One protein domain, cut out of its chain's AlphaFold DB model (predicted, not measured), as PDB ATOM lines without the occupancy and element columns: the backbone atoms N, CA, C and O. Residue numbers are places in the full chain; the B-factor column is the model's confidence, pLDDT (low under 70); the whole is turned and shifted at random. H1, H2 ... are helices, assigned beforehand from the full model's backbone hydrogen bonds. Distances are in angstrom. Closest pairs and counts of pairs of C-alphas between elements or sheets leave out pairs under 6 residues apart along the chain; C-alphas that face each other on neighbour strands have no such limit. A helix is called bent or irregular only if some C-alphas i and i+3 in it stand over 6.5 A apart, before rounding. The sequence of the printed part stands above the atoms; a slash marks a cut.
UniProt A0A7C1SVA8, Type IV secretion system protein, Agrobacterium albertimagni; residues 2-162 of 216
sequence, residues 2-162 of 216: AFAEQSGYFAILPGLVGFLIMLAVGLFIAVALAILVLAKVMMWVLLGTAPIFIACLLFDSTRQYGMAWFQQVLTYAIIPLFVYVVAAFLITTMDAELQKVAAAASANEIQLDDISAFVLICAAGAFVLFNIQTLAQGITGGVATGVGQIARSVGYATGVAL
ATOM      1  N   ALA A   2     118.544 149.961 101.604       46.25
ATOM      2  CA  ALA A   2     118.534 148.592 101.050       46.25
ATOM      3  C   ALA A   2     119.901 148.076 100.529       46.25
ATOM      4  O   ALA A   2     120.247 146.920 100.731       46.25
ATOM      5  N   PHE A   3     120.736 148.943  99.941       48.72
ATOM      6  CA  PHE A   3     122.071 148.555  99.455       48.72
ATOM      7  C   PHE A   3     123.108 148.304 100.568       48.72
ATOM      8  O   PHE A   3     124.095 147.607 100.341       48.72
ATOM      9  N   ALA A   4     122.889 148.842 101.774       51.38
ATOM     10  CA  ALA A   4     123.751 148.608 102.936       51.38
ATOM     11  C   ALA A   4     123.416 147.283 103.645       51.38
ATOM     12  O   ALA A   4     124.312 146.584 104.106       51.38
ATOM     13  N   GLU A   5     122.137 146.897 103.675       49.56
ATOM     14  CA  GLU A   5     121.730 145.585 104.198       49.56
ATOM     15  C   GLU A   5     122.127 144.446 103.255       49.56
ATOM     16  O   GLU A   5     122.565 143.390 103.709       49.56
ATOM     17  N   GLN A   6     122.068 144.677 101.941       51.03
ATOM     18  CA  GLN A   6     122.456 143.673 100.954       51.03
ATOM     19  C   GLN A   6     123.979 143.455 100.933       51.03
ATOM     20  O   GLN A   6     124.438 142.317 100.923       51.03
ATOM     21  N   SER A   7     124.778 144.524 101.039       53.09
ATOM     22  CA  SER A   7     126.243 144.417 101.162       53.09
ATOM     23  C   SER A   7     126.694 143.830 102.502       53.09
ATOM     24  O   SER A   7     127.645 143.051 102.523       53.09
ATOM     25  N   GLY A   8     125.993 144.122 103.603       51.31
ATOM     26  CA  GLY A   8     126.251 143.498 104.902       51.31
ATOM     27  C   GLY A   8     126.010 141.986 104.878       51.31
ATOM     28  O   GLY A   8     126.871 141.223 105.310       51.31
ATOM     29  N   TYR A   9     124.891 141.536 104.301       53.44
ATOM     30  CA  TYR A   9     124.585 140.107 104.175       53.44
ATOM     31  C   TYR A   9     125.599 139.394 103.264       53.44
ATOM     32  O   TYR A   9     126.152 138.370 103.653       53.44
ATOM     33  N   PHE A  10     125.934 139.966 102.102       57.12
ATOM     34  CA  PHE A  10     126.910 139.377 101.173       57.12
ATOM     35  C   PHE A  10     128.372 139.446 101.643       57.12
ATOM     36  O   PHE A  10     129.177 138.657 101.161       57.12
ATOM     37  N   ALA A  11     128.737 140.325 102.583       60.53
ATOM     38  CA  ALA A  11     130.092 140.381 103.148       60.53
ATOM     39  C   ALA A  11     130.255 139.511 104.407       60.53
ATOM     40  O   ALA A  11     131.306 138.905 104.617       60.53
ATOM     41  N   ILE A  12     129.216 139.428 105.244       63.53
ATOM     42  CA  ILE A  12     129.268 138.699 106.518       63.53
ATOM     43  C   ILE A  12     129.017 137.201 106.304       63.53
ATOM     44  O   ILE A  12     129.671 136.390 106.963       63.53
ATOM     45  N   LEU A  13     128.138 136.807 105.367       67.25
ATOM     46  CA  LEU A  13     127.872 135.388 105.090       67.25
ATOM     47  C   LEU A  13     129.131 134.610 104.669       67.25
ATOM     48  O   LEU A  13     129.397 133.578 105.284       67.25
ATOM     49  N   PRO A  14     129.939 135.068 103.692       69.50
ATOM     50  CA  PRO A  14     131.134 134.335 103.274       69.50
ATOM     51  C   PRO A  14     132.187 134.245 104.381       69.50
ATOM     52  O   PRO A  14     132.824 133.206 104.535       69.50
ATOM     53  N   GLY A  15     132.341 135.300 105.190       70.12
ATOM     54  CA  GLY A  15     133.274 135.305 106.319       70.12
ATOM     55  C   GLY A  15     132.875 134.316 107.419       70.12
ATOM     56  O   GLY A  15     133.719 133.574 107.923       70.12
ATOM     57  N   LEU A  16     131.584 134.257 107.756       75.50
ATOM     58  CA  LEU A  16     131.060 133.340 108.771       75.50
ATOM     59  C   LEU A  16     131.126 131.882 108.284       75.50
ATOM     60  O   LEU A  16     131.548 131.002 109.035       75.50
ATOM     61  N   VAL A  17     130.801 131.633 107.012       72.50
ATOM     62  CA  VAL A  17     130.943 130.311 106.377       72.50
ATOM     63  C   VAL A  17     132.409 129.874 106.337       72.50
ATOM     64  O   VAL A  17     132.715 128.752 106.735       72.50
ATOM     65  N   GLY A  18     133.331 130.759 105.947       73.44
ATOM     66  CA  GLY A  18     134.769 130.476 105.946       73.44
ATOM     67  C   GLY A  18     135.309 130.135 107.338       73.44
ATOM     68  O   GLY A  18     136.060 129.170 107.492       73.44
ATOM     69  N   PHE A  19     134.872 130.858 108.372       78.31
ATOM     70  CA  PHE A  19     135.225 130.553 109.761       78.31
ATOM     71  C   PHE A  19     134.713 129.172 110.203       78.31
ATOM     72  O   PHE A  19     135.451 128.400 110.817       78.31
ATOM     73  N   LEU A  20     133.469 128.832 109.856       77.00
ATOM     74  CA  LEU A  20     132.855 127.545 110.195       77.00
ATOM     75  C   LEU A  20     133.578 126.381 109.499       77.00
ATOM     76  O   LEU A  20     133.866 125.363 110.130       77.00
ATOM     77  N   ILE A  21     133.953 126.561 108.230       76.19
ATOM     78  CA  ILE A  21     134.760 125.605 107.466       76.19
ATOM     79  C   ILE A  21     136.143 125.425 108.103       76.19
ATOM     80  O   ILE A  21     136.575 124.292 108.307       76.19
ATOM     81  N   MET A  22     136.827 126.512 108.466       80.19
ATOM     82  CA  MET A  22     138.150 126.439 109.096       80.19
ATOM     83  C   MET A  22     138.100 125.698 110.438       80.19
ATOM     84  O   MET A  22     138.982 124.887 110.729       80.19
ATOM     85  N   LEU A  23     137.040 125.910 111.223       83.12
ATOM     86  CA  LEU A  23     136.789 125.161 112.455       83.12
ATOM     87  C   LEU A  23     136.561 123.671 112.153       83.12
ATOM     88  O   LEU A  23     137.206 122.818 112.762       83.12
ATOM     89  N   ALA A  24     135.698 123.345 111.186       77.00
ATOM     90  CA  ALA A  24     135.402 121.965 110.806       77.00
ATOM     91  C   ALA A  24     136.650 121.212 110.308       77.00
ATOM     92  O   ALA A  24     136.900 120.083 110.733       77.00
ATOM     93  N   VAL A  25     137.468 121.852 109.468       80.00
ATOM     94  CA  VAL A  25     138.740 121.297 108.978       80.00
ATOM     95  C   VAL A  25     139.745 121.144 110.121       80.00
ATOM     96  O   VAL A  25     140.395 120.105 110.228       80.00
ATOM     97  N   GLY A  26     139.848 122.128 111.018       84.19
ATOM     98  CA  GLY A  26     140.708 122.040 112.200       84.19
ATOM     99  C   GLY A  26     140.332 120.865 113.106       84.19
ATOM    100  O   GLY A  26     141.203 120.095 113.518       84.19
ATOM    101  N   LEU A  27     139.033 120.670 113.357       84.19
ATOM    102  CA  LEU A  27     138.521 119.530 114.118       84.19
ATOM    103  C   LEU A  27     138.820 118.201 113.409       84.19
ATOM    104  O   LEU A  27     139.267 117.248 114.044       84.19
ATOM    105  N   PHE A  28     138.620 118.146 112.093       82.31
ATOM    106  CA  PHE A  28     138.930 116.980 111.271       82.31
ATOM    107  C   PHE A  28     140.413 116.585 111.364       82.31
ATOM    108  O   PHE A  28     140.728 115.424 111.637       82.31
ATOM    109  N   ILE A  29     141.327 117.550 111.214       86.62
ATOM    110  CA  ILE A  29     142.773 117.318 111.335       86.62
ATOM    111  C   ILE A  29     143.122 116.850 112.750       86.62
ATOM    112  O   ILE A  29     143.894 115.904 112.908       86.62
ATOM    113  N   ALA A  30     142.532 117.458 113.784       89.31
ATOM    114  CA  ALA A  30     142.758 117.049 115.167       89.31
ATOM    115  C   ALA A  30     142.367 115.578 115.402       89.31
ATOM    116  O   ALA A  30     143.131 114.830 116.016       89.31
ATOM    117  N   VAL A  31     141.226 115.135 114.863       87.25
ATOM    118  CA  VAL A  31     140.788 113.731 114.937       87.25
ATOM    119  C   VAL A  31     141.741 112.811 114.168       87.25
ATOM    120  O   VAL A  31     142.148 111.776 114.700       87.25
ATOM    121  N   ALA A  32     142.150 113.188 112.955       87.50
ATOM    122  CA  ALA A  32     143.100 112.412 112.156       87.50
ATOM    123  C   ALA A  32     144.431 112.200 112.898       87.50
ATOM    124  O   ALA A  32     144.932 111.076 112.997       87.50
ATOM    125  N   LEU A  33     144.978 113.274 113.475       90.62
ATOM    126  CA  LEU A  33     146.210 113.231 114.259       90.62
ATOM    127  C   LEU A  33     146.048 112.395 115.530       90.62
ATOM    128  O   LEU A  33     146.933 111.600 115.843       90.62
ATOM    129  N   ALA A  34     144.920 112.512 116.232       90.69
ATOM    130  CA  ALA A  34     144.639 111.687 117.402       90.69
ATOM    131  C   ALA A  34     144.642 110.186 117.055       90.69
ATOM    132  O   ALA A  34     145.254 109.391 117.773       90.69
ATOM    133  N   ILE A  35     144.033 109.799 115.926       89.50
ATOM    134  CA  ILE A  35     144.037 108.410 115.436       89.50
ATOM    135  C   ILE A  35     145.463 107.949 115.097       89.50
ATOM    136  O   ILE A  35     145.850 106.840 115.470       89.50
ATOM    137  N   LEU A  36     146.267 108.788 114.436       92.88
ATOM    138  CA  LEU A  36     147.660 108.464 114.101       92.88
ATOM    139  C   LEU A  36     148.534 108.277 115.344       92.88
ATOM    140  O   LEU A  36     149.319 107.327 115.413       92.88
ATOM    141  N   VAL A  37     148.390 109.158 116.336       94.69
ATOM    142  CA  VAL A  37     149.111 109.050 117.609       94.69
ATOM    143  C   VAL A  37     148.703 107.773 118.333       94.69
ATOM    144  O   VAL A  37     149.578 107.013 118.748       94.69
ATOM    145  N   LEU A  38     147.401 107.485 118.417       91.69
ATOM    146  CA  LEU A  38     146.896 106.252 119.022       91.69
ATOM    147  C   LEU A  38     147.479 105.009 118.333       91.69
ATOM    148  O   LEU A  38     147.994 104.121 119.012       91.69
ATOM    149  N   ALA A  39     147.447 104.957 116.998       91.75
ATOM    150  CA  ALA A  39     147.995 103.839 116.231       91.75
ATOM    151  C   ALA A  39     149.495 103.650 116.496       91.75
ATOM    152  O   ALA A  39     149.955 102.530 116.713       91.75
ATOM    153  N   LYS A  40     150.256 104.749 116.553       94.19
ATOM    154  CA  LYS A  40     151.693 104.708 116.831       94.19
ATOM    155  C   LYS A  40     151.983 104.210 118.246       94.19
ATOM    156  O   LYS A  40     152.833 103.340 118.404       94.19
ATOM    157  N   VAL A  41     151.282 104.725 119.258       95.25
ATOM    158  CA  VAL A  41     151.439 104.293 120.659       95.25
ATOM    159  C   VAL A  41     151.115 102.810 120.804       95.25
ATOM    160  O   VAL A  41     151.913 102.065 121.371       95.25
ATOM    161  N   MET A  42     149.998 102.356 120.233       93.56
ATOM    162  CA  MET A  42     149.640 100.937 120.245       93.56
ATOM    163  C   MET A  42     150.711 100.084 119.567       93.56
ATOM    164  O   MET A  42     151.098  99.055 120.112       93.56
ATOM    165  N   MET A  43     151.271 100.530 118.442       94.69
ATOM    166  CA  MET A  43     152.341  99.798 117.761       94.69
ATOM    167  C   MET A  43     153.557  99.553 118.667       94.69
ATOM    168  O   MET A  43     154.080  98.442 118.694       94.69
ATOM    169  N   TRP A  44     153.974 100.543 119.464       96.00
ATOM    170  CA  TRP A  44     155.053 100.358 120.446       96.00
ATOM    171  C   TRP A  44     154.718  99.285 121.487       96.00
ATOM    172  O   TRP A  44     155.558  98.439 121.789       96.00
ATOM    173  N   VAL A  45     153.485  99.282 122.003       95.25
ATOM    174  CA  VAL A  45     153.021  98.288 122.986       95.25
ATOM    175  C   VAL A  45     152.988  96.882 122.380       95.25
ATOM    176  O   VAL A  45     153.437  95.915 123.003       95.25
ATOM    177  N   LEU A  46     152.492  96.750 121.150       94.44
ATOM    178  CA  LEU A  46     152.411  95.464 120.463       94.44
ATOM    179  C   LEU A  46     153.794  94.901 120.124       94.44
ATOM    180  O   LEU A  46     154.004  93.696 120.254       94.44
ATOM    181  N   LEU A  47     154.740  95.759 119.739       95.12
ATOM    182  CA  LEU A  47     156.129  95.358 119.520       95.12
ATOM    183  C   LEU A  47     156.823  94.975 120.832       95.12
ATOM    184  O   LEU A  47     157.526  93.968 120.873       95.12
ATOM    185  N   GLY A  48     156.584  95.712 121.919       96.31
ATOM    186  CA  GLY A  48     157.131  95.377 123.238       96.31
ATOM    187  C   GLY A  48     156.634  94.030 123.781       96.31
ATOM    188  O   GLY A  48     157.367  93.330 124.473       96.31
ATOM    189  N   THR A  49     155.410  93.633 123.427       95.25
ATOM    190  CA  THR A  49     154.803  92.353 123.840       95.25
ATOM    191  C   THR A  49     155.049  91.200 122.859       95.25
ATOM    192  O   THR A  49     154.691  90.057 123.158       95.25
ATOM    193  N   ALA A  50     155.718  91.453 121.728       95.81
ATOM    194  CA  ALA A  50     156.011  90.460 120.695       95.81
ATOM    195  C   ALA A  50     156.626  89.141 121.206       95.81
ATOM    196  O   ALA A  50     156.106  88.090 120.831       95.81
ATOM    197  N   PRO A  51     157.670  89.112 122.066       95.00
ATOM    198  CA  PRO A  51     158.289  87.843 122.467       95.00
ATOM    199  C   PRO A  51     157.319  86.908 123.201       95.00
ATOM    200  O   PRO A  51     157.372  85.694 123.015       95.00
ATOM    201  N   ILE A  52     156.392  87.466 123.985       94.94
ATOM    202  CA  ILE A  52     155.388  86.697 124.729       94.94
ATOM    203  C   ILE A  52     154.397  86.058 123.751       94.94
ATOM    204  O   ILE A  52     154.159  84.854 123.797       94.94
ATOM    205  N   PHE A  53     153.851  86.848 122.826       92.75
ATOM    206  CA  PHE A  53     152.863  86.355 121.866       92.75
ATOM    207  C   PHE A  53     153.463  85.417 120.817       92.75
ATOM    208  O   PHE A  53     152.797  84.468 120.401       92.75
ATOM    209  N   ILE A  54     154.727  85.618 120.441       94.81
ATOM    210  CA  ILE A  54     155.468  84.684 119.587       94.81
ATOM    211  C   ILE A  54     155.677  83.352 120.317       94.81
ATOM    212  O   ILE A  54     155.449  82.301 119.722       94.81
ATOM    213  N   ALA A  55     156.011  83.366 121.612       94.94
ATOM    214  CA  ALA A  55     156.066  82.137 122.404       94.94
ATOM    215  C   ALA A  55     154.697  81.430 122.456       94.94
ATOM    216  O   ALA A  55     154.629  80.207 122.334       94.94
ATOM    217  N   CYS A  56     153.591  82.180 122.543       92.06
ATOM    218  CA  CYS A  56     152.245  81.606 122.491       92.06
ATOM    219  C   CYS A  56     151.908  80.924 121.152       92.06
ATOM    220  O   CYS A  56     151.099  79.996 121.160       92.06
ATOM    221  N   LEU A  57     152.498  81.344 120.022       93.50
ATOM    222  CA  LEU A  57     152.285  80.711 118.706       93.50
ATOM    223  C   LEU A  57     152.897  79.306 118.609       93.50
ATOM    224  O   LEU A  57     152.417  78.482 117.819       93.50
ATOM    225  N   LEU A  58     153.932  79.037 119.409       94.38
ATOM    226  CA  LEU A  58     154.659  77.770 119.401       94.38
ATOM    227  C   LEU A  58     153.818  76.615 119.964       94.38
ATOM    228  O   LEU A  58     153.924  75.493 119.478       94.38
ATOM    229  N   PHE A  59     152.949  76.890 120.941       94.44
ATOM    230  CA  PHE A  59     152.089  75.885 121.567       94.44
ATOM    231  C   PHE A  59     150.672  75.923 120.994       94.44
ATOM    232  O   PHE A  59     150.019  76.967 120.987       94.44
ATOM    233  N   ASP A  60     150.143  74.764 120.594       91.06
ATOM    234  CA  ASP A  60     148.808  74.665 119.987       91.06
ATOM    235  C   ASP A  60     147.691  75.188 120.901       91.06
ATOM    236  O   ASP A  60     146.766  75.848 120.432       91.06
ATOM    237  N   SER A  61     147.804  74.978 122.218       93.31
ATOM    238  CA  SER A  61     146.794  75.436 123.180       93.31
ATOM    239  C   SER A  61     146.734  76.961 123.341       93.31
ATOM    240  O   SER A  61     145.691  77.478 123.740       93.31
ATOM    241  N   THR A  62     147.822  77.692 123.075       91.81
ATOM    242  CA  THR A  62     147.890  79.160 123.235       91.81
ATOM    243  C   THR A  62     147.978  79.909 121.908       91.81
ATOM    244  O   THR A  62     147.967  81.142 121.898       91.81
ATOM    245  N   ARG A  63     148.013  79.189 120.780       90.38
ATOM    246  CA  ARG A  63     148.180  79.755 119.436       90.38
ATOM    247  C   ARG A  63     147.113  80.793 119.081       90.38
ATOM    248  O   ARG A  63     147.420  81.764 118.393       90.38
ATOM    249  N   GLN A  64     145.891  80.648 119.601       89.06
ATOM    250  CA  GLN A  64     144.812  81.623 119.401       89.06
ATOM    251  C   GLN A  64     145.192  83.033 119.887       89.06
ATOM    252  O   GLN A  64     144.850  84.012 119.227       89.06
ATOM    253  N   TYR A  65     145.922  83.152 121.001       89.31
ATOM    254  CA  TYR A  65     146.341  84.451 121.537       89.31
ATOM    255  C   TYR A  65     147.415  85.104 120.668       89.31
ATOM    256  O   TYR A  65     147.332  86.296 120.381       89.31
ATOM    257  N   GLY A  66     148.387  84.318 120.196       90.25
ATOM    258  CA  GLY A  66     149.402  84.799 119.260       90.25
ATOM    259  C   GLY A  66     148.801  85.230 117.919       90.25
ATOM    260  O   GLY A  66     149.191  86.258 117.370       90.25
ATOM    261  N   MET A  67     147.792  84.502 117.426       90.94
ATOM    262  CA  MET A  67     147.083  84.865 116.196       90.94
ATOM    263  C   MET A  67     146.261  86.154 116.359       90.94
ATOM    264  O   MET A  67     146.292  87.015 115.482       90.94
ATOM    265  N   ALA A  68     145.577  86.328 117.496       90.56
ATOM    266  CA  ALA A  68     144.843  87.557 117.804       90.56
ATOM    267  C   ALA A  68     145.777  88.774 117.944       90.56
ATOM    268  O   ALA A  68     145.471  89.852 117.437       90.56
ATOM    269  N   TRP A  69     146.942  88.600 118.576       92.88
ATOM    270  CA  TRP A  69     147.975  89.637 118.621       92.88
ATOM    271  C   TRP A  69     148.473  89.997 117.219       92.88
ATOM    272  O   TRP A  69     148.498  91.175 116.876       92.88
ATOM    273  N   PHE A  70     148.798  89.007 116.382       91.75
ATOM    274  CA  PHE A  70     149.274  89.242 115.015       91.75
ATOM    275  C   PHE A  70     148.252  90.025 114.180       91.75
ATOM    276  O   PHE A  70     148.589  90.979 113.477       91.75
ATOM    277  N   GLN A  71     146.976  89.678 114.320       91.69
ATOM    278  CA  GLN A  71     145.870  90.410 113.717       91.69
ATOM    279  C   GLN A  71     145.787  91.868 114.206       91.69
ATOM    280  O   GLN A  71     145.547  92.786 113.414       91.69
ATOM    281  N   GLN A  72     146.029  92.111 115.496       91.69
ATOM    282  CA  GLN A  72     146.064  93.463 116.048       91.69
ATOM    283  C   GLN A  72     147.278  94.262 115.542       91.69
ATOM    284  O   GLN A  72     147.128  95.447 115.232       91.69
ATOM    285  N   VAL A  73     148.444  93.617 115.386       93.62
ATOM    286  CA  VAL A  73     149.639  94.219 114.763       93.62
ATOM    287  C   VAL A  73     149.298  94.686 113.353       93.62
ATOM    288  O   VAL A  73     149.526  95.846 113.017       93.62
ATOM    289  N   LEU A  74     148.695  93.809 112.547       93.25
ATOM    290  CA  LEU A  74     148.320  94.135 111.174       93.25
ATOM    291  C   LEU A  74     147.321  95.299 111.123       93.25
ATOM    292  O   LEU A  74     147.445  96.190 110.285       93.25
ATOM    293  N   THR A  75     146.357  95.327 112.046       92.31
ATOM    294  CA  THR A  75     145.330  96.377 112.083       92.31
ATOM    295  C   THR A  75     145.966  97.741 112.330       92.31
ATOM    296  O   THR A  75     145.740  98.677 111.563       92.31
ATOM    297  N   TYR A  76     146.799  97.858 113.368       93.00
ATOM    298  CA  TYR A  76     147.459  99.124 113.690       93.00
ATOM    299  C   TYR A  76     148.556  99.510 112.692       93.00
ATOM    300  O   TYR A  76     148.846 100.697 112.566       93.00
ATOM    301  N   ALA A  77     149.110  98.558 111.936       93.00
ATOM    302  CA  ALA A  77     150.011  98.850 110.821       93.00
ATOM    303  C   ALA A  77     149.274  99.450 109.607       93.00
ATOM    304  O   ALA A  77     149.809 100.327 108.931       93.00
ATOM    305  N   ILE A  78     148.040  99.008 109.344       92.75
ATOM    306  CA  ILE A  78     147.238  99.445 108.192       92.75
ATOM    307  C   ILE A  78     146.521 100.783 108.444       92.75
ATOM    308  O   ILE A  78     146.357 101.567 107.510       92.75
ATOM    309  N   ILE A  79     146.114 101.084 109.683       92.81
ATOM    310  CA  ILE A  79     145.395 102.332 110.014       92.81
ATOM    311  C   ILE A  79     146.123 103.591 109.493       92.81
ATOM    312  O   ILE A  79     145.492 104.366 108.773       92.81
ATOM    313  N   PRO A  80     147.428 103.812 109.770       92.25
ATOM    314  CA  PRO A  80     148.143 104.980 109.257       92.25
ATOM    315  C   PRO A  80     148.191 105.040 107.731       92.25
ATOM    316  O   PRO A  80     148.072 106.123 107.169       92.25
ATOM    317  N   LEU A  81     148.315 103.891 107.055       92.88
ATOM    318  CA  LEU A  81     148.308 103.822 105.593       92.88
ATOM    319  C   LEU A  81     146.997 104.391 105.040       92.88
ATOM    320  O   LEU A  81     147.033 105.260 104.173       92.88
ATOM    321  N   PHE A  82     145.850 103.978 105.589       91.12
ATOM    322  CA  PHE A  82     144.559 104.535 105.182       91.12
ATOM    323  C   PHE A  82     144.445 106.029 105.456       91.12
ATOM    324  O   PHE A  82     143.983 106.762 104.584       91.12
ATOM    325  N   VAL A  83     144.887 106.489 106.630       91.69
ATOM    326  CA  VAL A  83     144.853 107.921 106.958       91.69
ATOM    327  C   VAL A  83     145.658 108.724 105.932       91.69
ATOM    328  O   VAL A  83     145.158 109.732 105.440       91.69
ATOM    329  N   TYR A  84     146.856 108.269 105.550       92.25
ATOM    330  CA  TYR A  84     147.675 108.968 104.556       92.25
ATOM    331  C   TYR A  84     147.065 108.948 103.155       92.25
ATOM    332  O   TYR A  84     147.095 109.973 102.479       92.25
ATOM    333  N   VAL A  85     146.486 107.825 102.723       91.12
ATOM    334  CA  VAL A  85     145.823 107.734 101.411       91.12
ATOM    335  C   VAL A  85     144.622 108.676 101.345       91.12
ATOM    336  O   VAL A  85     144.474 109.410 100.370       91.12
ATOM    337  N   VAL A  86     143.795 108.710 102.393       88.19
ATOM    338  CA  VAL A  86     142.638 109.613 102.466       88.19
ATOM    339  C   VAL A  86     143.092 111.069 102.531       88.19
ATOM    340  O   VAL A  86     142.544 111.901 101.816       88.19
ATOM    341  N   ALA A  87     144.114 111.381 103.329       88.25
ATOM    342  CA  ALA A  87     144.665 112.730 103.402       88.25
ATOM    343  C   ALA A  87     145.210 113.196 102.043       88.25
ATOM    344  O   ALA A  87     144.881 114.293 101.604       88.25
ATOM    345  N   ALA A  88     145.978 112.352 101.347       89.38
ATOM    346  CA  ALA A  88     146.492 112.660 100.015       89.38
ATOM    347  C   ALA A  88     145.354 112.873  99.007       89.38
ATOM    348  O   ALA A  88     145.355 113.865  98.280       89.38
ATOM    349  N   PHE A  89     144.347 111.995  99.007       87.62
ATOM    350  CA  PHE A  89     143.167 112.136  98.156       87.62
ATOM    351  C   PHE A  89     142.427 113.458  98.406       87.62
ATOM    352  O   PHE A  89     142.131 114.185  97.457       87.62
ATOM    353  N   LEU A  90     142.184 113.814  99.670       83.69
ATOM    354  CA  LEU A  90     141.525 115.074 100.016       83.69
ATOM    355  C   LEU A  90     142.342 116.288  99.579       83.69
ATOM    356  O   LEU A  90     141.766 117.183  98.974       83.69
ATOM    357  N   ILE A  91     143.659 116.294  99.796       85.00
ATOM    358  CA  ILE A  91     144.528 117.395  99.348       85.00
ATOM    359  C   ILE A  91     144.437 117.556  97.826       85.00
ATOM    360  O   ILE A  91     144.156 118.648  97.343       85.00
ATOM    361  N   THR A  92     144.573 116.462  97.067       85.69
ATOM    362  CA  THR A  92     144.514 116.519  95.593       85.69
ATOM    363  C   THR A  92     143.155 116.975  95.060       85.69
ATOM    364  O   THR A  92     143.090 117.698  94.068       85.69
ATOM    365  N   THR A  93     142.067 116.586  95.726       81.62
ATOM    366  CA  THR A  93     140.714 116.995  95.329       81.62
ATOM    367  C   THR A  93     140.464 118.458  95.700       81.62
ATOM    368  O   THR A  93     139.889 119.201  94.912       81.62
ATOM    369  N   MET A  94     140.945 118.906  96.863       76.19
ATOM    370  CA  MET A  94     140.839 120.305  97.284       76.19
ATOM    371  C   MET A  94     141.634 121.242  96.374       76.19
ATOM    372  O   MET A  94     141.116 122.298  96.029       76.19
ATOM    373  N   ASP A  95     142.838 120.861  95.937       79.19
ATOM    374  CA  ASP A  95     143.619 121.658  94.979       79.19
ATOM    375  C   ASP A  95     142.881 121.819  93.640       79.19
ATOM    376  O   ASP A  95     142.873 122.906  93.060       79.19
ATOM    377  N   ALA A  96     142.207 120.764  93.168       75.12
ATOM    378  CA  ALA A  96     141.418 120.813  91.940       75.12
ATOM    379  C   ALA A  96     140.202 121.751  92.059       75.12
ATOM    380  O   ALA A  96     139.901 122.486  91.118       75.12
ATOM    381  N   GLU A  97     139.520 121.764  93.206       70.81
ATOM    382  CA  GLU A  97     138.401 122.681  93.460       70.81
ATOM    383  C   GLU A  97     138.878 124.125  93.686       70.81
ATOM    384  O   GLU A  97     138.288 125.059  93.151       70.81
ATOM    385  N   LEU A  98     140.001 124.327  94.383       66.69
ATOM    386  CA  LEU A  98     140.607 125.650  94.572       66.69
ATOM    387  C   LEU A  98     140.999 126.299  93.241       66.69
ATOM    388  O   LEU A  98     140.833 127.507  93.087       66.69
ATOM    389  N   GLN A  99     141.475 125.521  92.264       69.81
ATOM    390  CA  GLN A  99     141.764 126.037  90.924       69.81
ATOM    391  C   GLN A  99     140.499 126.475  90.174       69.81
ATOM    392  O   GLN A  99     140.527 127.503  89.494       69.81
ATOM    393  N   LYS A 100     139.386 125.747  90.323       65.25
ATOM    394  CA  LYS A 100     138.090 126.128  89.732       65.25
ATOM    395  C   LYS A 100     137.538 127.394  90.379       65.25
ATOM    396  O   LYS A 100     137.186 128.329  89.665       65.25
ATOM    397  N   VAL A 101     137.578 127.467  91.710       62.72
ATOM    398  CA  VAL A 101     137.161 128.649  92.478       62.72
ATOM    399  C   VAL A 101     138.027 129.861  92.136       62.72
ATOM    400  O   VAL A 101     137.501 130.953  91.944       62.72
ATOM    401  N   ALA A 102     139.348 129.697  92.018       61.34
ATOM    402  CA  ALA A 102     140.249 130.784  91.640       61.34
ATOM    403  C   ALA A 102     139.967 131.301  90.218       61.34
ATOM    404  O   ALA A 102     140.000 132.511  89.993       61.34
ATOM    405  N   ALA A 103     139.642 130.407  89.279       60.06
ATOM    406  CA  ALA A 103     139.254 130.772  87.917       60.06
ATOM    407  C   ALA A 103     137.867 131.448  87.851       60.06
ATOM    408  O   ALA A 103     137.685 132.404  87.091       60.06
ATOM    409  N   ALA A 104     136.908 131.013  88.672       57.75
ATOM    410  CA  ALA A 104     135.582 131.628  88.784       57.75
ATOM    411  C   ALA A 104     135.628 132.995  89.495       57.75
ATOM    412  O   ALA A 104     134.950 133.940  89.089       57.75
ATOM    413  N   ALA A 105     136.503 133.157  90.493       54.75
ATOM    414  CA  ALA A 105     136.717 134.424  91.191       54.75
ATOM    415  C   ALA A 105     137.223 135.534  90.251       54.75
ATOM    416  O   ALA A 105     136.835 136.692  90.408       54.75
ATOM    417  N   SER A 106     138.013 135.196  89.223       53.53
ATOM    418  CA  SER A 106     138.401 136.146  88.165       53.53
ATOM    419  C   SER A 106     137.243 136.610  87.265       53.53
ATOM    420  O   SER A 106     137.392 137.624  86.586       53.53
ATOM    421  N   ALA A 107     136.097 135.920  87.275       53.66
ATOM    422  CA  ALA A 107     134.900 136.272  86.504       53.66
ATOM    423  C   ALA A 107     133.834 137.040  87.319       53.66
ATOM    424  O   ALA A 107     132.816 137.438  86.759       53.66
ATOM    425  N   ASN A 108     134.076 137.310  88.611       49.50
ATOM    426  CA  ASN A 108     133.193 138.084  89.502       49.50
ATOM    427  C   ASN A 108     131.770 137.497  89.685       49.50
ATOM    428  O   ASN A 108     130.850 138.199  90.101       49.50
ATOM    429  N   GLU A 109     131.602 136.201  89.428       48.41
ATOM    430  CA  GLU A 109     130.455 135.392  89.844       48.41
ATOM    431  C   GLU A 109     130.973 134.319  90.805       48.41
ATOM    432  O   GLU A 109     131.287 133.201  90.407       48.41
ATOM    433  N   ILE A 110     131.099 134.652  92.093       51.38
ATOM    434  CA  ILE A 110     131.291 133.620  93.119       51.38
ATOM    435  C   ILE A 110     129.948 132.897  93.257       51.38
ATOM    436  O   ILE A 110     129.082 133.302  94.037       51.38
ATOM    437  N   GLN A 111     129.732 131.868  92.439       52.81
ATOM    438  CA  GLN A 111     128.569 131.001  92.564       52.81
ATOM    439  C   GLN A 111     128.669 130.221  93.880       52.81
ATOM    440  O   GLN A 111     129.677 129.593  94.191       52.81
ATOM    441  N   LEU A 112     127.580 130.240  94.652       55.19
ATOM    442  CA  LEU A 112     127.401 129.468  95.890       55.19
ATOM    443  C   LEU A 112     127.609 127.949  95.699       55.19
ATOM    444  O   LEU A 112     127.751 127.221  96.682       55.19
ATOM    445  N   ASP A 113     127.623 127.486  94.449       58.00
ATOM    446  CA  ASP A 113     127.768 126.086  94.056       58.00
ATOM    447  C   ASP A 113     129.165 125.527  94.389       58.00
ATOM    448  O   ASP A 113     129.270 124.463  95.002       58.00
ATOM    449  N   ASP A 114     130.237 126.290  94.146       62.16
ATOM    450  CA  ASP A 114     131.612 125.826  94.391       62.16
ATOM    451  C   ASP A 114     131.920 125.645  95.891       62.16
ATOM    452  O   ASP A 114     132.632 124.727  96.308       62.16
ATOM    453  N   ILE A 115     131.330 126.496  96.738       66.38
ATOM    454  CA  ILE A 115     131.440 126.383  98.201       66.38
ATOM    455  C   ILE A 115     130.765 125.090  98.678       66.38
ATOM    456  O   ILE A 115     131.258 124.425  99.595       66.38
ATOM    457  N   SER A 116     129.649 124.707  98.052       67.56
ATOM    458  CA  SER A 116     128.921 123.490  98.404       67.56
ATOM    459  C   SER A 116     129.706 122.221  98.041       67.56
ATOM    460  O   SER A 116     129.780 121.297  98.858       67.56
ATOM    461  N   ALA A 117     130.383 122.210  96.886       70.12
ATOM    462  CA  ALA A 117     131.245 121.109  96.457       70.12
ATOM    463  C   ALA A 117     132.416 120.891  97.431       70.12
ATOM    464  O   ALA A 117     132.677 119.761  97.859       70.12
ATOM    465  N   PHE A 118     133.056 121.978  97.869       70.12
ATOM    466  CA  PHE A 118     134.136 121.936  98.855       70.12
ATOM    467  C   PHE A 118     133.684 121.338 100.198       70.12
ATOM    468  O   PHE A 118     134.341 120.451 100.755       70.12
ATOM    469  N   VAL A 119     132.530 121.777 100.713       72.62
ATOM    470  CA  VAL A 119     131.972 121.268 101.977       72.62
ATOM    471  C   VAL A 119     131.620 119.781 101.872       72.62
ATOM    472  O   VAL A 119     131.895 119.026 102.809       72.62
ATOM    473  N   LEU A 120     131.071 119.335 100.738       78.06
ATOM    474  CA  LEU A 120     130.758 117.921 100.506       78.06
ATOM    475  C   LEU A 120     132.013 117.040 100.471       78.06
ATOM    476  O   LEU A 120     132.003 115.956 101.058       78.06
ATOM    477  N   ILE A 121     133.105 117.504  99.861       78.31
ATOM    478  CA  ILE A 121     134.392 116.787  99.856       78.31
ATOM    479  C   ILE A 121     134.962 116.672 101.274       78.31
ATOM    480  O   ILE A 121     135.372 115.582 101.685       78.31
ATOM    481  N   CYS A 122     134.928 117.752 102.063       74.06
ATOM    482  CA  CYS A 122     135.330 117.702 103.471       74.06
ATOM    483  C   CYS A 122     134.461 116.734 104.288       74.06
ATOM    484  O   CYS A 122     134.993 115.951 105.078       74.06
ATOM    485  N   ALA A 123     133.140 116.743 104.087       77.44
ATOM    486  CA  ALA A 123     132.224 115.835 104.774       77.44
ATOM    487  C   ALA A 123     132.473 114.364 104.395       77.44
ATOM    488  O   ALA A 123     132.508 113.499 105.272       77.44
ATOM    489  N   ALA A 124     132.713 114.079 103.111       82.00
ATOM    490  CA  ALA A 124     133.079 112.747 102.638       82.00
ATOM    491  C   ALA A 124     134.412 112.281 103.250       82.00
ATOM    492  O   ALA A 124     134.504 111.162 103.756       82.00
ATOM    493  N   GLY A 125     135.417 113.159 103.292       79.44
ATOM    494  CA  GLY A 125     136.689 112.905 103.965       79.44
ATOM    495  C   GLY A 125     136.527 112.565 105.446       79.44
ATOM    496  O   GLY A 125     137.068 111.562 105.919       79.44
ATOM    497  N   ALA A 126     135.735 113.360 106.170       78.75
ATOM    498  CA  ALA A 126     135.413 113.134 107.579       78.75
ATOM    499  C   ALA A 126     134.722 111.787 107.799       78.75
ATOM    500  O   ALA A 126     135.125 111.022 108.679       78.75
ATOM    501  N   PHE A 127     133.737 111.456 106.964       82.69
ATOM    502  CA  PHE A 127     133.037 110.178 107.028       82.69
ATOM    503  C   PHE A 127     133.990 108.986 106.870       82.69
ATOM    504  O   PHE A 127     133.905 108.020 107.634       82.69
ATOM    505  N   VAL A 128     134.927 109.058 105.922       83.31
ATOM    506  CA  VAL A 128     135.911 107.988 105.724       83.31
ATOM    507  C   VAL A 128     136.833 107.872 106.937       83.31
ATOM    508  O   VAL A 128     137.010 106.758 107.431       83.31
ATOM    509  N   LEU A 129     137.356 108.984 107.475       80.50
ATOM    510  CA  LEU A 129     138.222 108.949 108.663       80.50
ATOM    511  C   LEU A 129     137.535 108.324 109.883       80.50
ATOM    512  O   LEU A 129     138.153 107.509 110.571       80.50
ATOM    513  N   PHE A 130     136.262 108.643 110.136       81.81
ATOM    514  CA  PHE A 130     135.510 108.029 111.237       81.81
ATOM    515  C   PHE A 130     135.375 106.510 111.084       81.81
ATOM    516  O   PHE A 130     135.354 105.785 112.077       81.81
ATOM    517  N   ASN A 131     135.339 106.019 109.847       85.31
ATOM    518  CA  ASN A 131     135.211 104.599 109.548       85.31
ATOM    519  C   ASN A 131     136.556 103.881 109.360       85.31
ATOM    520  O   ASN A 131     136.554 102.664 109.174       85.31
ATOM    521  N   ILE A 132     137.705 104.565 109.461       86.19
ATOM    522  CA  ILE A 132     139.026 103.945 109.237       86.19
ATOM    523  C   ILE A 132     139.264 102.738 110.137       86.19
ATOM    524  O   ILE A 132     139.824 101.744 109.680       86.19
ATOM    525  N   GLN A 133     138.824 102.788 111.397       84.88
ATOM    526  CA  GLN A 133     138.969 101.634 112.282       84.88
ATOM    527  C   GLN A 133     138.175 100.433 111.758       84.88
ATOM    528  O   GLN A 133     138.721  99.339 111.676       84.88
ATOM    529  N   THR A 134     136.931 100.632 111.324       85.12
ATOM    530  CA  THR A 134     136.103  99.575 110.726       85.12
ATOM    531  C   THR A 134     136.720  99.036 109.436       85.12
ATOM    532  O   THR A 134     136.751  97.822 109.238       85.12
ATOM    533  N   LEU A 135     137.257  99.911 108.582       85.44
ATOM    534  CA  LEU A 135     137.904  99.526 107.323       85.44
ATOM    535  C   LEU A 135     139.173  98.698 107.567       85.44
ATOM    536  O   LEU A 135     139.348  97.646 106.954       85.44
ATOM    537  N   ALA A 136     140.020  99.125 108.506       86.62
ATOM    538  CA  ALA A 136     141.215  98.379 108.886       86.62
ATOM    539  C   ALA A 136     140.847  97.003 109.459       86.62
ATOM    540  O   ALA A 136     141.380  95.990 109.012       86.62
ATOM    541  N   GLN A 137     139.876  96.951 110.375       85.69
ATOM    542  CA  GLN A 137     139.393  95.698 110.965       85.69
ATOM    543  C   GLN A 137     138.720  94.783 109.926       85.69
ATOM    544  O   GLN A 137     138.793  93.563 110.046       85.69
ATOM    545  N   GLY A 138     138.087  95.331 108.886       84.81
ATOM    546  CA  GLY A 138     137.506  94.540 107.797       84.81
ATOM    547  C   GLY A 138     138.546  93.721 107.030       84.81
ATOM    548  O   GLY A 138     138.280  92.581 106.660       84.81
ATOM    549  N   ILE A 139     139.748  94.270 106.847       84.94
ATOM    550  CA  ILE A 139     140.822  93.638 106.066       84.94
ATOM    551  C   ILE A 139     141.650  92.684 106.924       84.94
ATOM    552  O   ILE A 139     142.061  91.624 106.462       84.94
ATOM    553  N   THR A 140     141.875  93.030 108.189       85.00
ATOM    554  CA  THR A 140     142.677  92.208 109.105       85.00
ATOM    555  C   THR A 140     141.891  91.068 109.750       85.00
ATOM    556  O   THR A 140     142.461  90.281 110.499       85.00
ATOM    557  N   GLY A 141     140.591  90.946 109.453       72.81
ATOM    558  CA  GLY A 141     139.705  89.901 109.982       72.81
ATOM    559  C   GLY A 141     139.046  90.245 111.326       72.81
ATOM    560  O   GLY A 141     138.495  89.368 111.996       72.81
ATOM    561  N   GLY A 142     139.127  91.504 111.766       62.50
ATOM    562  CA  GLY A 142     138.711  92.032 113.077       62.50
ATOM    563  C   GLY A 142     137.218  92.031 113.372       62.50
ATOM    564  O   GLY A 142     136.802  92.161 114.523       62.50
ATOM    565  N   VAL A 143     136.387  91.831 112.354       52.97
ATOM    566  CA  VAL A 143     134.928  91.817 112.530       52.97
ATOM    567  C   VAL A 143     134.439  90.495 113.152       52.97
ATOM    568  O   VAL A 143     133.363  90.454 113.747       52.97
ATOM    569  N   ALA A 144     135.233  89.417 113.119       48.78
ATOM    570  CA  ALA A 144     134.776  88.099 113.567       48.78
ATOM    571  C   ALA A 144     134.851  87.863 115.091       48.78
ATOM    572  O   ALA A 144     134.099  87.039 115.614       48.78
ATOM    573  N   THR A 145     135.709  88.573 115.830       51.56
ATOM    574  CA  THR A 145     135.932  88.294 117.266       51.56
ATOM    575  C   THR A 145     135.223  89.278 118.200       51.56
ATOM    576  O   THR A 145     134.706  88.854 119.235       51.56
ATOM    577  N   GLY A 146     135.109  90.558 117.826       51.28
ATOM    578  CA  GLY A 146     134.452  91.591 118.643       51.28
ATOM    579  C   GLY A 146     132.937  91.677 118.439       51.28
ATOM    580  O   GLY A 146     132.175  91.635 119.402       51.28
ATOM    581  N   VAL A 147     132.467  91.719 117.189       49.31
ATOM    582  CA  VAL A 147     131.028  91.867 116.886       49.31
ATOM    583  C   VAL A 147     130.245  90.608 117.260       49.31
ATOM    584  O   VAL A 147     129.121  90.711 117.735       49.31
ATOM    585  N   GLY A 148     130.847  89.418 117.173       49.59
ATOM    586  CA  GLY A 148     130.221  88.182 117.652       49.59
ATOM    587  C   GLY A 148     129.998  88.143 119.172       49.59
ATOM    588  O   GLY A 148     129.058  87.499 119.630       49.59
ATOM    589  N   GLN A 149     130.825  88.838 119.961       52.72
ATOM    590  CA  GLN A 149     130.664  88.976 121.417       52.72
ATOM    591  C   GLN A 149     129.777  90.172 121.780       52.72
ATOM    592  O   GLN A 149     128.949  90.057 122.680       52.72
ATOM    593  N   ILE A 150     129.870  91.279 121.039       53.34
ATOM    594  CA  ILE A 150     129.025  92.459 121.243       53.34
ATOM    595  C   ILE A 150     127.582  92.163 120.832       53.34
ATOM    596  O   ILE A 150     126.692  92.429 121.622       53.34
ATOM    597  N   ALA A 151     127.325  91.511 119.694       53.12
ATOM    598  CA  ALA A 151     125.988  91.049 119.307       53.12
ATOM    599  C   ALA A 151     125.416  90.035 120.311       53.12
ATOM    600  O   ALA A 151     124.223  90.063 120.608       53.12
ATOM    601  N   ARG A 152     126.273  89.189 120.906       54.88
ATOM    602  CA  ARG A 152     125.889  88.340 122.044       54.88
ATOM    603  C   ARG A 152     125.533  89.176 123.276       54.88
ATOM    604  O   ARG A 152     124.512  88.899 123.885       54.88
ATOM    605  N   SER A 153     126.311  90.202 123.623       55.81
ATOM    606  CA  SER A 153     126.092  91.055 124.808       55.81
ATOM    607  C   SER A 153     124.923  92.043 124.668       55.81
ATOM    608  O   SER A 153     124.175  92.248 125.617       55.81
ATOM    609  N   VAL A 154     124.703  92.593 123.472       54.56
ATOM    610  CA  VAL A 154     123.581  93.476 123.132       54.56
ATOM    611  C   VAL A 154     122.289  92.667 123.097       54.56
ATOM    612  O   VAL A 154     121.285  93.139 123.616       54.56
ATOM    613  N   GLY A 155     122.325  91.417 122.620       54.84
ATOM    614  CA  GLY A 155     121.209  90.478 122.767       54.84
ATOM    615  C   GLY A 155     120.840  90.175 124.228       54.84
ATOM    616  O   GLY A 155     119.677  89.922 124.517       54.84
ATOM    617  N   TYR A 156     121.791  90.255 125.168       48.75
ATOM    618  CA  TYR A 156     121.498  90.165 126.606       48.75
ATOM    619  C   TYR A 156     120.963  91.481 127.201       48.75
ATOM    620  O   TYR A 156     120.190  91.429 128.153       48.75
ATOM    621  N   ALA A 157     121.333  92.645 126.656       51.19
ATOM    622  CA  ALA A 157     120.960  93.957 127.197       51.19
ATOM    623  C   ALA A 157     119.611  94.498 126.679       51.19
ATOM    624  O   ALA A 157     118.923  95.211 127.405       51.19
ATOM    625  N   THR A 158     119.205  94.162 125.449       55.00
ATOM    626  CA  THR A 158     117.968  94.677 124.825       55.00
ATOM    627  C   THR A 158     116.735  93.806 125.074       55.00
ATOM    628  O   THR A 158     115.679  94.049 124.498       55.00
ATOM    629  N   GLY A 159     116.838  92.774 125.919       48.50
ATOM    630  CA  GLY A 159     115.705  91.915 126.282       48.50
ATOM    631  C   GLY A 159     115.215  90.985 125.164       48.50
ATOM    632  O   GLY A 159     114.420  90.089 125.434       48.50
ATOM    633  N   VAL A 160     115.748  91.092 123.943       54.34
ATOM    634  CA  VAL A 160     115.624  90.054 122.904       54.34
ATOM    635  C   VAL A 160     116.743  89.028 123.105       54.34
ATOM    636  O   VAL A 160     117.563  88.743 122.233       54.34
ATOM    637  N   ALA A 161     116.791  88.477 124.316       47.41
ATOM    638  CA  ALA A 161     117.675  87.385 124.659       47.41
ATOM    639  C   ALA A 161     117.051  86.095 124.123       47.41
ATOM    640  O   ALA A 161     116.270  85.441 124.808       47.41
ATOM    641  N   LEU A 162     117.402  85.694 122.900       53.25
ATOM    642  CA  LEU A 162     117.413  84.265 122.595       53.25
ATOM    643  C   LEU A 162     118.673  83.712 123.273       53.25
ATOM    644  O   LEU A 162     119.779  83.990 122.805       53.25
TER     645      LEU A 162
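Overview. This is residues 2 to 162 of the 216 residues of the protein "Type IV secretion system protein" of Agrobacterium albertimagni (UniProt A0A7C1SVA8). This is a long, slender, loose up-and-down bundle of the long helix H1 and the arms H3b and H4a, with the short H2 turning the chain back at one end and H5 sticking out to one side with residues 146 to 151 and 154 to 157. H3b and H4a make a close hairpin, H1 runs slantwise past it, and residues 2 to 13 of H1 stick out beyond the body. The printed part has 161 residues with five named helices, H1 to H5 in chain order, and no named strand; its class is all helix. It is extended, with a radius of gyration of the C-alphas of 23.5 A and spans of 80 by 41 by 20 A.

Arrangement. Start with H1, residues 2 to 48. By its hydrogen bonds residues 63 to 105 were assigned as one helix, H3, but it is bent, with C-alphas 77 and 80 6.6 A apart; its arms H3a, residues 63 to 77, and H3b, residues 80 to 105, stand at a shallow tilt of 21 degrees. H4, residues 112 to 140, was likewise assigned as one helix and is bent, with C-alphas 130 and 133 7.3 A apart; H4a, residues 112 to 130, and H4b, residues 133 to 140, stand at a steep tilt of 54 degrees. H1 touches H3b with residues 32 to 39 alone, opposite ways at 18 degrees, a shallow tilt; the closest C-alphas, of Leu 36 and Pro 80, are 6.0 A apart. H1 touches H4a with residues 21 to 32 alone, the same way at a shallow tilt of 19 degrees, closest at the C-alphas of Phe 28 and Ala 126, 6.4 A. H3b and H4a, a hairpin, touch at a shallow tilt of 3 degrees, closest at the C-alphas of Val 101 and Asp 114, 6.5 A. H2, residues 50 to 58, forms a hairpin with H3a; the closest C-alphas, of Leu 57 and Arg 63, are 4.3 A apart. H5, residues 143 to 157, is close to H4b but not clearly touching, and apart from H1. Every O i to N i+4 pair is within hydrogen-bond range in H3a, H3b, H4a and H4b, against 41 of 43 in H1, 4 of 5 in H2 and 8 of 11 in H5.

Along the chain. Find C-alpha 2 at (118.534, 148.592, 101.050); from there H1 runs 69.4 A to C-alpha 48 at (157.131, 95.377, 123.238). H3b is 36.4 A long, H4a 27.6 A, H3a 21.0 A and H5 20.4 A, ending at C-alpha 157, (120.960, 93.957, 127.197).

Size, cuts and confidence. The C-alphas farthest apart, of Ala 2 and Phe 59, are 82.7 A apart. The printed part has no cut and no long link. Look for pLDDT under 70 at residues 2 to 14, 98 to 116 and 142 to 162; the mean of the printed part is 76.5.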